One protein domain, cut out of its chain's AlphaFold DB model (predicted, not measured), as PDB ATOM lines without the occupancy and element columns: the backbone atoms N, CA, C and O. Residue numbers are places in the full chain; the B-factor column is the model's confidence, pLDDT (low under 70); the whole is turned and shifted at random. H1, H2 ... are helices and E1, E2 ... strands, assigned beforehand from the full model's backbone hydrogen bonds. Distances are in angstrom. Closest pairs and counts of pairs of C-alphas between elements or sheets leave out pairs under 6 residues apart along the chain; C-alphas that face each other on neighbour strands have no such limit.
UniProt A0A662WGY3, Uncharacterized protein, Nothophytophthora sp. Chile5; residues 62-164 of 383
ATOM      1  N   VAL A  62     110.041  91.814 136.924       75.69
ATOM      2  CA  VAL A  62     109.326  93.025 137.316       75.69
ATOM      3  C   VAL A  62     110.132  93.817 138.335       75.69
ATOM      4  O   VAL A  62     110.570  93.278 139.350       75.69
ATOM      5  N   LEU A  63     110.302  95.116 138.096       80.12
ATOM      6  CA  LEU A  63     110.784  96.038 139.118       80.12
ATOM      7  C   LEU A  63     109.626  96.345 140.070       80.12
ATOM      8  O   LEU A  63     108.606  96.919 139.682       80.12
ATOM      9  N   THR A  64     109.783  95.937 141.322       78.88
ATOM     10  CA  THR A  64     108.821  96.200 142.389       78.88
ATOM     11  C   THR A  64     108.811  97.684 142.764       78.88
ATOM     12  O   THR A  64     109.791  98.401 142.528       78.88
ATOM     13  N   PRO A  65     107.762  98.150 143.461       77.56
ATOM     14  CA  PRO A  65     107.674  99.534 143.917       77.56
ATOM     15  C   PRO A  65     108.830  99.996 144.815       77.56
ATOM     16  O   PRO A  65     109.023 101.192 145.024       77.56
ATOM     17  N   TYR A  66     109.603  99.061 145.363       73.88
ATOM     18  CA  TYR A  66     110.714  99.329 146.270       73.88
ATOM     19  C   TYR A  66     112.088  99.188 145.612       73.88
ATOM     20  O   TYR A  66     113.083  99.100 146.326       73.88
ATOM     21  N   GLY A  67     112.158  99.186 144.278       70.38
ATOM     22  CA  GLY A  67     113.427  99.190 143.542       70.38
ATOM     23  C   GLY A  67     114.113  97.825 143.460       70.38
ATOM     24  O   GLY A  67     115.209  97.726 142.917       70.38
ATOM     25  N   LEU A  68     113.466  96.772 143.965       72.50
ATOM     26  CA  LEU A  68     113.916  95.391 143.828       72.50
ATOM     27  C   LEU A  68     113.284  94.799 142.578       72.50
ATOM     28  O   LEU A  68     112.070  94.854 142.421       72.50
ATOM     29  N   CYS A  69     114.074  94.214 141.710       71.56
ATOM     30  CA  CYS A  69     113.589  93.368 140.646       71.56
ATOM     31  C   CYS A  69     113.304  91.974 141.191       71.56
ATOM     32  O   CYS A  69     114.079  91.425 141.968       71.56
ATOM     33  N   GLN A  70     112.183  91.411 140.778       70.06
ATOM     34  CA  GLN A  70     111.750  90.070 141.131       70.06
ATOM     35  C   GLN A  70     111.295  89.343 139.868       70.06
ATOM     36  O   GLN A  70     111.116  89.950 138.808       70.06
ATOM     37  N   ASN A  71     111.084  88.040 139.993       73.44
ATOM     38  CA  ASN A  71     110.455  87.229 138.962       73.44
ATOM     39  C   ASN A  71     109.069  87.791 138.571       73.44
ATOM     40  O   ASN A  71     108.344  88.286 139.438       73.44
ATOM     41  N   ILE A  72     108.648  87.674 137.302       74.75
ATOM     42  CA  ILE A  72     107.322  88.138 136.838       74.75
ATOM     43  C   ILE A  72     106.162  87.521 137.631       74.75
ATOM     44  O   ILE A  72     105.078  88.085 137.675       74.75
ATOM     45  N   SER A  73     106.358  86.384 138.301       76.12
ATOM     46  CA  SER A  73     105.350  85.809 139.203       76.12
ATOM     47  C   SER A  73     104.968  86.721 140.382       76.12
ATOM     48  O   SER A  73     103.859  86.598 140.899       76.12
ATOM     49  N   ALA A  74     105.838  87.659 140.772       73.25
ATOM     50  CA  ALA A  74     105.571  88.673 141.793       73.25
ATOM     51  C   ALA A  74     104.875  89.934 141.245       73.25
ATOM     52  O   ALA A  74     104.583  90.862 142.001       73.25
ATOM     53  N   TYR A  75     104.633  89.999 139.932       79.88
ATOM     54  CA  TYR A  75     103.997  91.140 139.285       79.88
ATOM     55  C   TYR A  75     102.511  91.225 139.636       79.88
ATOM     56  O   TYR A  75     101.717  90.349 139.285       79.88
ATOM     57  N   ASP A  76     102.123  92.336 140.257       83.19
ATOM     58  CA  ASP A  76     100.722  92.684 140.450       83.19
ATOM     59  C   ASP A  76     100.235  93.595 139.315       83.19
ATOM     60  O   ASP A  76     100.567  94.779 139.237       83.19
ATOM     61  N   TYR A  77      99.397  93.047 138.432       80.00
ATOM     62  CA  TYR A  77      98.832  93.793 137.306       80.00
ATOM     63  C   TYR A  77      97.888  94.928 137.725       80.00
ATOM     64  O   TYR A  77      97.546  95.765 136.883       80.00
ATOM     65  N   THR A  78      97.394  94.923 138.968       79.81
ATOM     66  CA  THR A  78      96.531  95.986 139.500       79.81
ATOM     67  C   THR A  78      97.325  97.233 139.866       79.81
ATOM     68  O   THR A  78      96.766  98.321 139.813       79.81
ATOM     69  N   GLU A  79      98.629  97.089 140.102       81.31
ATOM     70  CA  GLU A  79      99.578  98.152 140.444       81.31
ATOM     71  C   GLU A  79     100.559  98.440 139.279       81.31
ATOM     72  O   GLU A  79     101.653  98.969 139.473       81.31
ATOM     73  N   ASP A  80     100.184  98.095 138.039       83.81
ATOM     74  CA  ASP A  80     100.948  98.430 136.825       83.81
ATOM     75  C   ASP A  80     100.951  99.947 136.596       83.81
ATOM     76  O   ASP A  80      99.891 100.566 136.447       83.81
ATOM     77  N   TYR A  81     102.147 100.527 136.472       83.00
ATOM     78  CA  TYR A  81     102.347 101.952 136.202       83.00
ATOM     79  C   TYR A  81     101.627 102.454 134.929       83.00
ATOM     80  O   TYR A  81     101.360 103.647 134.781       83.00
ATOM     81  N   ARG A  82     101.307 101.569 133.976       83.69
ATOM     82  CA  ARG A  82     100.616 101.913 132.718       83.69
ATOM     83  C   ARG A  82      99.111 102.045 132.880       83.69
ATOM     84  O   ARG A  82      98.441 102.564 131.984       83.69
ATOM     85  N   ARG A  83      98.533 101.537 133.969       77.88
ATOM     86  CA  ARG A  83      97.086 101.607 134.167       77.88
ATOM     87  C   ARG A  83      96.684 103.004 134.620       77.88
ATOM     88  O   ARG A  83      97.241 103.567 135.554       77.88
ATOM     89  N   ALA A  84      95.645 103.537 133.979       59.75
ATOM     90  CA  ALA A  84      94.977 104.741 134.446       59.75
ATOM     91  C   ALA A  84      94.301 104.441 135.792       59.75
ATOM     92  O   ALA A  84      93.262 103.781 135.846       59.75
ATOM     93  N   GLN A  85      94.920 104.901 136.875       59.81
ATOM     94  CA  GLN A  85      94.425 104.727 138.234       59.81
ATOM     95  C   GLN A  85      93.488 105.887 138.578       59.81
ATOM     96  O   GLN A  85      93.808 107.062 138.379       59.81
ATOM     97  N   SER A  86      92.295 105.566 139.073       49.28
ATOM     98  CA  SER A  86      91.337 106.566 139.544       49.28
ATOM     99  C   SER A  86      91.894 107.257 140.786       49.28
ATOM    100  O   SER A  86      92.061 106.615 141.820       49.28
ATOM    101  N   ALA A  87      92.126 108.566 140.693       46.06
ATOM    102  CA  ALA A  87      92.749 109.428 141.702       46.06
ATOM    103  C   ALA A  87      91.989 109.576 143.045       46.06
ATOM    104  O   ALA A  87      92.152 110.582 143.733       46.06
ATOM    105  N   SER A  88      91.102 108.648 143.411       41.47
ATOM    106  CA  SER A  88      90.058 108.902 144.406       41.47
ATOM    107  C   SER A  88      90.066 108.035 145.662       41.47
ATOM    108  O   SER A  88      89.191 108.258 146.496       41.47
ATOM    109  N   THR A  89      91.009 107.110 145.888       41.34
ATOM    110  CA  THR A  89      90.971 106.353 147.157       41.34
ATOM    111  C   THR A  89      92.345 105.874 147.648       41.34
ATOM    112  O   THR A  89      92.843 104.858 147.190       41.34
ATOM    113  N   TYR A  90      92.858 106.569 148.673       39.69
ATOM    114  CA  TYR A  90      93.979 106.228 149.579       39.69
ATOM    115  C   TYR A  90      95.435 106.548 149.150       39.69
ATOM    116  O   TYR A  90      95.727 106.679 147.968       39.69
ATOM    117  N   PRO A  91      96.323 106.839 150.132       56.09
ATOM    118  CA  PRO A  91      97.522 107.646 149.954       56.09
ATOM    119  C   PRO A  91      98.713 106.792 149.511       56.09
ATOM    120  O   PRO A  91      98.913 105.698 150.023       56.09
ATOM    121  N   ILE A  92      99.566 107.373 148.663       57.25
ATOM    122  CA  ILE A  92     100.837 106.800 148.188       57.25
ATOM    123  C   ILE A  92     100.639 105.488 147.393       57.25
ATOM    124  O   ILE A  92     100.604 104.402 147.957       57.25
ATOM    125  N   HIS A  93     100.511 105.600 146.067       65.19
ATOM    126  CA  HIS A  93     100.401 104.444 145.163       65.19
ATOM    127  C   HIS A  93     101.767 103.854 144.827       65.19
ATOM    128  O   HIS A  93     102.703 104.603 144.563       65.19
ATOM    129  N   TYR A  94     101.867 102.530 144.801       79.38
ATOM    130  CA  TYR A  94     103.126 101.814 144.644       79.38
ATOM    131  C   TYR A  94     103.159 101.099 143.297       79.38
ATOM    132  O   TYR A  94     102.473 100.107 143.121       79.38
ATOM    133  N   ASN A  95     103.960 101.587 142.352       82.75
ATOM    134  CA  ASN A  95     103.934 101.091 140.975       82.75
ATOM    135  C   ASN A  95     104.905  99.931 140.742       82.75
ATOM    136  O   ASN A  95     106.071 100.003 141.135       82.75
ATOM    137  N   TYR A  96     104.436  98.905 140.036       82.88
ATOM    138  CA  TYR A  96     105.265  97.862 139.440       82.88
ATOM    139  C   TYR A  96     105.624  98.229 137.999       82.88
ATOM    140  O   TYR A  96     104.785  98.737 137.247       82.88
ATOM    141  N   PHE A  97     106.855  97.912 137.596       84.56
ATOM    142  CA  PHE A  97     107.362  98.147 136.243       84.56
ATOM    143  C   PHE A  97     107.800  96.815 135.622       84.56
ATOM    144  O   PHE A  97     108.925  96.365 135.856       84.56
ATOM    145  N   PRO A  98     106.913  96.132 134.880       81.12
ATOM    146  CA  PRO A  98     107.262  94.881 134.218       81.12
ATOM    147  C   PRO A  98     108.198  95.146 133.039       81.12
ATOM    148  O   PRO A  98     107.981  96.092 132.282       81.12
ATOM    149  N   GLU A  99     109.198  94.286 132.850       74.75
ATOM    150  CA  GLU A  99     110.140  94.328 131.713       74.75
ATOM    151  C   GLU A  99     109.429  94.277 130.366       74.75
ATOM    152  O   GLU A  99     109.815  94.927 129.395       74.75
ATOM    153  N   VAL A 100     108.318  93.546 130.321       72.31
ATOM    154  CA  VAL A 100     107.542  93.365 129.104       72.31
ATOM    155  C   VAL A 100     106.970  94.708 128.637       72.31
ATOM    156  O   VAL A 100     106.019  95.239 129.223       72.31
ATOM    157  N   ASN A 101     107.514  95.212 127.524       73.12
ATOM    158  CA  ASN A 101     107.158  96.478 126.874       73.12
ATOM    159  C   ASN A 101     107.412  97.734 127.723       73.12
ATOM    160  O   ASN A 101     106.721  98.738 127.539       73.12
ATOM    161  N   THR A 102     108.392  97.688 128.625       73.19
ATOM    162  CA  THR A 102     108.862  98.870 129.353       73.19
ATOM    163  C   THR A 102     110.368  98.975 129.202       73.19
ATOM    164  O   THR A 102     111.084  98.002 129.403       73.19
ATOM    165  N   THR A 103     110.857 100.159 128.859       79.06
ATOM    166  CA  THR A 103     112.291 100.447 128.793       79.06
ATOM    167  C   THR A 103     112.650 101.490 129.837       79.06
ATOM    168  O   THR A 103     111.828 102.342 130.179       79.06
ATOM    169  N   TYR A 104     113.868 101.428 130.368       78.94
ATOM    170  CA  TYR A 104     114.372 102.489 131.234       78.94
ATOM    171  C   TYR A 104     114.927 103.629 130.376       78.94
ATOM    172  O   TYR A 104     115.495 103.369 129.314       78.94
ATOM    173  N   CYS A 105     114.726 104.881 130.785       80.06
ATOM    174  CA  CYS A 105     115.241 106.018 130.022       80.06
ATOM    175  C   CYS A 105     116.768 106.132 130.127       80.06
ATOM    176  O   CYS A 105     117.360 105.816 131.160       80.06
ATOM    177  N   GLU A 106     117.394 106.641 129.066       76.56
ATOM    178  CA  GLU A 106     118.825 106.939 129.060       76.56
ATOM    179  C   GLU A 106     119.186 108.019 130.086       76.56
ATOM    180  O   GLU A 106     118.393 108.891 130.446       76.56
ATOM    181  N   SER A 107     120.427 107.965 130.564       69.50
ATOM    182  CA  SER A 107     120.900 108.812 131.666       69.50
ATOM    183  C   SER A 107     120.930 110.316 131.373       69.50
ATOM    184  O   SER A 107     120.903 111.136 132.295       69.50
ATOM    185  N   ASP A 108     121.001 110.684 130.099       72.12
ATOM    186  CA  ASP A 108     121.002 112.053 129.598       72.12
ATOM    187  C   ASP A 108     119.607 112.529 129.161       72.12
ATOM    188  O   ASP A 108     119.461 113.676 128.730       72.12
ATOM    189  N   ASP A 109     118.563 111.712 129.348       80.25
ATOM    190  CA  ASP A 109     117.201 112.085 128.989       80.25
ATOM    191  C   ASP A 109     116.750 113.353 129.736       80.25
ATOM    192  O   ASP A 109     116.801 113.478 130.967       80.25
ATOM    193  N   SER A 110     116.318 114.345 128.957       81.75
ATOM    194  CA  SER A 110     115.970 115.672 129.470       81.75
ATOM    195  C   SER A 110     114.752 115.667 130.405       81.75
ATOM    196  O   SER A 110     114.689 116.494 131.320       81.75
ATOM    197  N   LEU A 111     113.810 114.731 130.231       83.00
ATOM    198  CA  LEU A 111     112.637 114.588 131.095       83.00
ATOM    199  C   LEU A 111     113.014 113.917 132.413       83.00
ATOM    200  O   LEU A 111     112.598 114.397 133.465       83.00
ATOM    201  N   CYS A 112     113.853 112.882 132.387       77.31
ATOM    202  CA  CYS A 112     114.329 112.239 133.614       77.31
ATOM    203  C   CYS A 112     115.207 113.162 134.459       77.31
ATOM    204  O   CYS A 112     115.046 113.223 135.679       77.31
ATOM    205  N   ASN A 113     116.053 113.972 133.818       80.38
ATOM    206  CA  ASN A 113     116.815 115.007 134.511       80.38
ATOM    207  C   ASN A 113     115.898 116.069 135.151       80.38
ATOM    208  O   ASN A 113     116.093 116.424 136.313       80.38
ATOM    209  N   SER A 114     114.849 116.509 134.448       83.06
ATOM    210  CA  SER A 114     113.848 117.443 134.989       83.06
ATOM    211  C   SER A 114     113.035 116.840 136.145       83.06
ATOM    212  O   SER A 114     112.792 117.490 137.167       83.06
ATOM    213  N   CYS A 115     112.645 115.569 136.036       79.94
ATOM    214  CA  CYS A 115     111.906 114.860 137.077       79.94
ATOM    215  C   CYS A 115     112.730 114.610 138.338       79.94
ATOM    216  O   CYS A 115     112.194 114.709 139.444       79.94
ATOM    217  N   ARG A 116     114.038 114.377 138.194       73.56
ATOM    218  CA  ARG A 116     114.953 114.283 139.333       73.56
ATOM    219  C   ARG A 116     114.960 115.560 140.165       73.56
ATOM    220  O   ARG A 116     114.940 115.485 141.386       73.56
ATOM    221  N   GLU A 117     114.930 116.721 139.521       72.56
ATOM    222  CA  GLU A 117     114.982 118.011 140.215       72.56
ATOM    223  C   GLU A 117     113.629 118.454 140.792       72.56
ATOM    224  O   GLU A 117     113.605 119.174 141.791       72.56
ATOM    225  N   SER A 118     112.511 118.020 140.198       72.38
ATOM    226  CA  SER A 118     111.174 118.569 140.486       72.38
ATOM    227  C   SER A 118     110.153 117.588 141.064       72.38
ATOM    228  O   SER A 118     109.240 118.021 141.760       72.38
ATOM    229  N   VAL A 119     110.261 116.290 140.784       69.56
ATOM    230  CA  VAL A 119     109.277 115.269 141.187       69.56
ATOM    231  C   VAL A 119     109.851 114.374 142.284       69.56
ATOM    232  O   VAL A 119     109.152 114.056 143.246       69.56
ATOM    233  N   PHE A 120     111.131 114.009 142.182       71.62
ATOM    234  CA  PHE A 120     111.778 113.067 143.105       71.62
ATOM    235  C   PHE A 120     112.268 113.726 144.407       71.62
ATOM    236  O   PHE A 120     112.434 113.055 145.420       71.62
ATOM    237  N   THR A 121     112.431 115.050 144.419       60.84
ATOM    238  CA  THR A 121     112.883 115.846 145.579       60.84
ATOM    239  C   THR A 121     111.737 116.395 146.437       60.84
ATOM    240  O   THR A 121     111.951 116.795 147.585       60.84
ATOM    241  N   VAL A 122     110.506 116.433 145.917       49.16
ATOM    242  CA  VAL A 122     109.381 117.132 146.563       49.16
ATOM    243  C   VAL A 122     108.709 116.242 147.595       49.16
ATOM    244  O   VAL A 122     107.632 115.722 147.344       49.16
ATOM    245  N   GLY A 123     109.339 116.056 148.762       49.56
ATOM    246  CA  GLY A 123     108.718 115.526 149.993       49.56
ATOM    247  C   GLY A 123     107.957 114.195 149.868       49.56
ATOM    248  O   GLY A 123     107.248 113.796 150.796       49.56
ATOM    249  N   ASN A 124     108.075 113.522 148.728       57.16
ATOM    250  CA  ASN A 124     107.263 112.395 148.343       57.16
ATOM    251  C   ASN A 124     108.035 111.157 148.763       57.16
ATOM    252  O   ASN A 124     109.053 110.811 148.178       57.16
ATOM    253  N   LYS A 125     107.571 110.505 149.827       65.44
ATOM    254  CA  LYS A 125     108.210 109.296 150.367       65.44
ATOM    255  C   LYS A 125     107.949 108.056 149.511       65.44
ATOM    256  O   LYS A 125     108.207 106.950 149.972       65.44
ATOM    257  N   ASN A 126     107.389 108.231 148.318       72.19
ATOM    258  CA  ASN A 126     107.075 107.149 147.410       72.19
ATOM    259  C   ASN A 126     108.304 106.772 146.564       72.19
ATOM    260  O   ASN A 126     108.645 107.524 145.653       72.19
ATOM    261  N   PRO A 127     108.944 105.616 146.804       72.31
ATOM    262  CA  PRO A 127     110.089 105.164 146.013       72.31
ATOM    263  C   PRO A 127     109.732 104.832 144.556       72.31
ATOM    264  O   PRO A 127     110.580 104.945 143.676       72.31
ATOM    265  N   SER A 128     108.476 104.470 144.293       76.31
ATOM    266  CA  SER A 128     107.991 104.043 142.975       76.31
ATOM    267  C   SER A 128     107.434 105.179 142.118       76.31
ATOM    268  O   SER A 128     106.798 104.927 141.092       76.31
ATOM    269  N   ILE A 129     107.590 106.434 142.548       80.25
ATOM    270  CA  ILE A 129     107.199 107.554 141.698       80.25
ATOM    271  C   ILE A 129     108.092 107.569 140.462       80.25
ATOM    272  O   ILE A 129     109.295 107.327 140.547       80.25
ATOM    273  N   TYR A 130     107.491 107.824 139.311       83.62
ATOM    274  CA  TYR A 130     108.165 107.699 138.034       83.62
ATOM    275  C   TYR A 130     107.797 108.839 137.100       83.62
ATOM    276  O   TYR A 130     106.789 109.527 137.285       83.62
ATOM    277  N   CYS A 131     108.621 109.002 136.077       84.25
ATOM    278  CA  CYS A 131     108.326 109.830 134.926       84.25
ATOM    279  C   CYS A 131     108.449 109.013 133.652       84.25
ATOM    280  O   CYS A 131     109.256 108.088 133.579       84.25
ATOM    281  N   GLN A 132     107.637 109.369 132.660       84.12
ATOM    282  CA  GLN A 132     107.653 108.735 131.353       84.12
ATOM    283  C   GLN A 132     108.290 109.675 130.325       84.12
ATOM    284  O   GLN A 132     107.879 110.830 130.195       84.12
ATOM    285  N   GLY A 133     109.305 109.172 129.624       76.06
ATOM    286  CA  GLY A 133     109.985 109.861 128.534       76.06
ATOM    287  C   GLY A 133     109.180 109.849 127.231       76.06
ATOM    288  O   GLY A 133     108.132 109.207 127.123       76.06
ATOM    289  N   ALA A 134     109.684 110.557 126.218       69.94
ATOM    290  CA  ALA A 134     108.992 110.748 124.938       69.94
ATOM    291  C   ALA A 134     108.739 109.437 124.168       69.94
ATOM    292  O   ALA A 134     107.721 109.319 123.487       69.94
ATOM    293  N   ASP A 135     109.615 108.443 124.339       77.00
ATOM    294  CA  ASP A 135     109.524 107.127 123.692       77.00
ATOM    295  C   ASP A 135     108.826 106.070 124.566       77.00
ATOM    296  O   ASP A 135     108.886 104.872 124.295       77.00
ATOM    297  N   GLY A 136     108.163 106.497 125.645       74.75
ATOM    298  CA  GLY A 136     107.492 105.595 126.580       74.75
ATOM    299  C   GLY A 136     108.423 104.915 127.587       74.75
ATOM    300  O   GLY A 136     107.923 104.144 128.411       74.75
ATOM    301  N   CYS A 137     109.724 105.235 127.560       81.56
ATOM    302  CA  CYS A 137     110.687 104.831 128.580       81.56
ATOM    303  C   CYS A 137     110.318 105.411 129.951       81.56
ATOM    304  O   CYS A 137     109.589 106.402 130.041       81.56
ATOM    305  N   VAL A 138     110.826 104.814 131.023       82.94
ATOM    306  CA  VAL A 138     110.508 105.204 132.397       82.94
ATOM    307  C   VAL A 138     111.784 105.460 133.191       82.94
ATOM    308  O   VAL A 138     112.757 104.728 133.057       82.94
ATOM    309  N   CYS A 139     111.765 106.471 134.054       81.94
ATOM    310  CA  CYS A 139     112.723 106.615 135.150       81.94
ATOM    311  C   CYS A 139     111.987 106.664 136.481       81.94
ATOM    312  O   CYS A 139     110.928 107.289 136.592       81.94
ATOM    313  N   VAL A 140     112.543 105.992 137.485       82.00
ATOM    314  CA  VAL A 140     111.894 105.758 138.778       82.00
ATOM    315  C   VAL A 140     112.734 106.399 139.875       82.00
ATOM    316  O   VAL A 140     113.952 106.245 139.898       82.00
ATOM    317  N   ALA A 141     112.097 107.105 140.806       76.81
ATOM    318  CA  ALA A 141     112.784 107.888 141.830       76.81
ATOM    319  C   ALA A 141     113.770 107.078 142.659       76.81
ATOM    320  O   ALA A 141     114.870 107.557 142.926       76.81
ATOM    321  N   ILE A 142     113.396 105.858 143.055       74.31
ATOM    322  CA  ILE A 142     114.307 105.006 143.813       74.31
ATOM    323  C   ILE A 142     115.566 104.683 143.021       74.31
ATOM    324  O   ILE A 142     116.619 104.653 143.629       74.31
ATOM    325  N   CYS A 143     115.489 104.533 141.701       74.94
ATOM    326  CA  CYS A 143     116.635 104.224 140.848       74.94
ATOM    327  C   CYS A 143     117.456 105.467 140.465       74.94
ATOM    328  O   CYS A 143     118.627 105.349 140.117       74.94
ATOM    329  N   GLU A 144     116.875 106.665 140.575       75.81
ATOM    330  CA  GLU A 144     117.572 107.941 140.352       75.81
ATOM    331  C   GLU A 144     118.133 108.580 141.637       75.81
ATOM    332  O   GLU A 144     118.768 109.635 141.567       75.81
ATOM    333  N   SER A 145     117.900 107.980 142.811       69.31
ATOM    334  CA  SER A 145     118.408 108.485 144.094       69.31
ATOM    335  C   SER A 145     119.909 108.246 144.230       69.31
ATOM    336  O   SER A 145     120.366 107.147 143.979       69.31
ATOM    337  N   GLU A 146     120.694 109.193 144.744       65.31
ATOM    338  CA  GLU A 146     122.123 108.959 145.034       65.31
ATOM    339  C   GLU A 146     122.356 107.885 146.114       65.31
ATOM    340  O   GLU A 146     123.416 107.260 146.163       65.31
ATOM    341  N   SER A 147     121.356 107.635 146.965       64.25
ATOM    342  CA  SER A 147     121.385 106.601 148.006       64.25
ATOM    343  C   SER A 147     120.809 105.258 147.557       64.25
ATOM    344  O   SER A 147     120.773 104.328 148.363       64.25
ATOM    345  N   TRP A 148     120.360 105.140 146.299       65.81
ATOM    346  CA  TRP A 148     119.571 104.003 145.826       65.81
ATOM    347  C   TRP A 148     120.214 102.658 146.140       65.81
ATOM    348  O   TRP A 148     119.542 101.749 146.616       65.81
ATOM    349  N   TRP A 149     121.526 102.558 145.938       54.94
ATOM    350  CA  TRP A 149     122.294 101.347 146.176       54.94
ATOM    351  C   TRP A 149     122.249 100.923 147.646       54.94
ATOM    352  O   TRP A 149     121.869  99.798 147.964       54.94
ATOM    353  N   ASN A 150     122.568 101.847 148.554       60.09
ATOM    354  CA  ASN A 150     122.594 101.583 149.993       60.09
ATOM    355  C   ASN A 150     121.189 101.294 150.541       60.09
ATOM    356  O   ASN A 150     121.017 100.394 151.363       60.09
ATOM    357  N   ASP A 151     120.178 102.014 150.053       63.62
ATOM    358  CA  ASP A 151     118.788 101.832 150.474       63.62
ATOM    359  C   ASP A 151     118.211 100.506 149.968       63.62
ATOM    360  O   ASP A 151     117.503  99.811 150.699       63.62
ATOM    361  N   THR A 152     118.540 100.125 148.734       62.28
ATOM    362  CA  THR A 152     118.160  98.831 148.158       62.28
ATOM    363  C   THR A 152     118.837  97.696 148.914       62.28
ATOM    364  O   THR A 152     118.181  96.715 149.257       62.28
ATOM    365  N   LEU A 153     120.117  97.846 149.255       64.81
ATOM    366  CA  LEU A 153     120.858  96.842 150.010       64.81
ATOM    367  C   LEU A 153     120.258  96.610 151.402       64.81
ATOM    368  O   LEU A 153     120.060  95.470 151.824       64.81
ATOM    369  N   ALA A 154     119.902  97.695 152.092       63.50
ATOM    370  CA  ALA A 154     119.227  97.626 153.383       63.50
ATOM    371  C   ALA A 154     117.860  96.922 153.286       63.50
ATOM    372  O   ALA A 154     117.500  96.141 154.169       63.50
ATOM    373  N   ARG A 155     117.105  97.165 152.207       64.06
ATOM    374  CA  ARG A 155     115.790  96.544 151.959       64.06
ATOM    375  C   ARG A 155     115.892  95.076 151.576       64.06
ATOM    376  O   ARG A 155     115.102  94.279 152.072       64.06
ATOM    377  N   LEU A 156     116.864  94.717 150.742       63.53
ATOM    378  CA  LEU A 156     117.153  93.330 150.399       63.53
ATOM    379  C   LEU A 156     117.436  92.535 151.674       63.53
ATOM    380  O   LEU A 156     116.807  91.511 151.915       63.53
ATOM    381  N   ASN A 157     118.294  93.067 152.546       62.41
ATOM    382  CA  ASN A 157     118.579  92.438 153.829       62.41
ATOM    383  C   ASN A 157     117.317  92.254 154.697       62.41
ATOM    384  O   ASN A 157     117.126  91.197 155.291       62.41
ATOM    385  N   ALA A 158     116.427  93.250 154.742       61.94
ATOM    386  CA  ALA A 158     115.164  93.136 155.471       61.94
ATOM    387  C   ALA A 158     114.235  92.050 154.889       61.94
ATOM    388  O   ALA A 158     113.663  91.274 155.652       61.94
ATOM    389  N   SER A 159     114.129  91.952 153.558       60.03
ATOM    390  CA  SER A 159     113.300  90.944 152.880       60.03
ATOM    391  C   SER A 159     113.793  89.514 153.124       60.03
ATOM    392  O   SER A 159     112.987  88.597 153.257       60.03
ATOM    393  N   LEU A 160     115.110  89.316 153.211       62.06
ATOM    394  CA  LEU A 160     115.714  88.010 153.492       62.06
ATOM    395  C   LEU A 160     115.419  87.534 154.916       62.06
ATOM    396  O   LEU A 160     115.083  86.370 155.135       62.06
ATOM    397  N   VAL A 161     115.482  88.458 155.879       64.81
ATOM    398  CA  VAL A 161     115.111  88.188 157.274       64.81
ATOM    399  C   VAL A 161     113.632  87.812 157.390       64.81
ATOM    400  O   VAL A 161     113.299  86.890 158.133       64.81
ATOM    401  N   GLU A 162     112.747  88.492 156.659       62.41
ATOM    402  CA  GLU A 162     111.301  88.242 156.696       62.41
ATOM    403  C   GLU A 162     110.915  86.883 156.092       62.41
ATOM    404  O   GLU A 162     110.116  86.153 156.681       62.41
ATOM    405  N   ASN A 163     111.533  86.498 154.972       57.50
ATOM    406  CA  ASN A 163     111.241  85.232 154.290       57.50
ATOM    407  C   ASN A 163     111.968  84.018 154.897       57.50
ATOM    408  O   ASN A 163     111.782  82.895 154.429       57.50
ATOM    409  N   ASN A 164     112.767  84.214 155.955       57.44
ATOM    410  CA  ASN A 164     113.633  83.186 156.546       57.44
ATOM    411  C   ASN A 164     114.551  82.522 155.496       57.44
ATOM    412  O   ASN A 164     114.850  81.327 155.559       57.44
TER     413      ASN A 164
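Overview. This is residues 62 to 164 of the 383 residues of an uncharacterized protein of Nothophytophthora sp. Chile5 (UniProt A0A662WGY3). A mostly loop-built body with little regular structure holds a tiny antiparallel hairpin, E2 and E3, with H1 packed on it; the end of H3, residues 157 to 162, sticks out. The 103 printed residues, 37 in named elements, run E1 H1 E2 E3 H2 H3, mixed in class. The whole is compact, with radius of gyration of the C-alphas 13.9 A and spans of 42 by 30 by 28 A.

Arrangement. In the hairpin of E2, residues 130 to 132, and E3, residues 138 to 140, N 131 and O 139 are 2.9 A apart, within hydrogen-bond range. H1, residues 110 to 118, comes closest to E2 at the C-alphas of Cys 115 and Cys 131, 6.5 A apart. H2, residues 141 to 144, is close to H1 but not clearly touching, the closest C-alphas, of Arg 116 and Glu 144, being 6.9 A apart. H3, residues 148 to 162, is close to H2 but not clearly touching, the closest C-alphas, of Ile 142 and Trp 148, being 5.7 A apart. E1, residues 69 to 71, pairs with no named strand. In H1 and H3 every O i to N i+4 pair is within hydrogen-bond range; H2 is too short for one.

Along the chain. E1 begins at C-alpha 69 (113.589, 93.368, 140.646). H1 measures 12.4 A and H3 20.9 A, ending at C-alpha 162 (111.301, 88.242, 156.696).

Size, cuts and confidence. The printed part has no cut. The links E1 to H1 and H1 to E2 are long. Mean pLDDT of the printed part is 71.0; residues 84 to 93 and 145 to 164 are among those under 70.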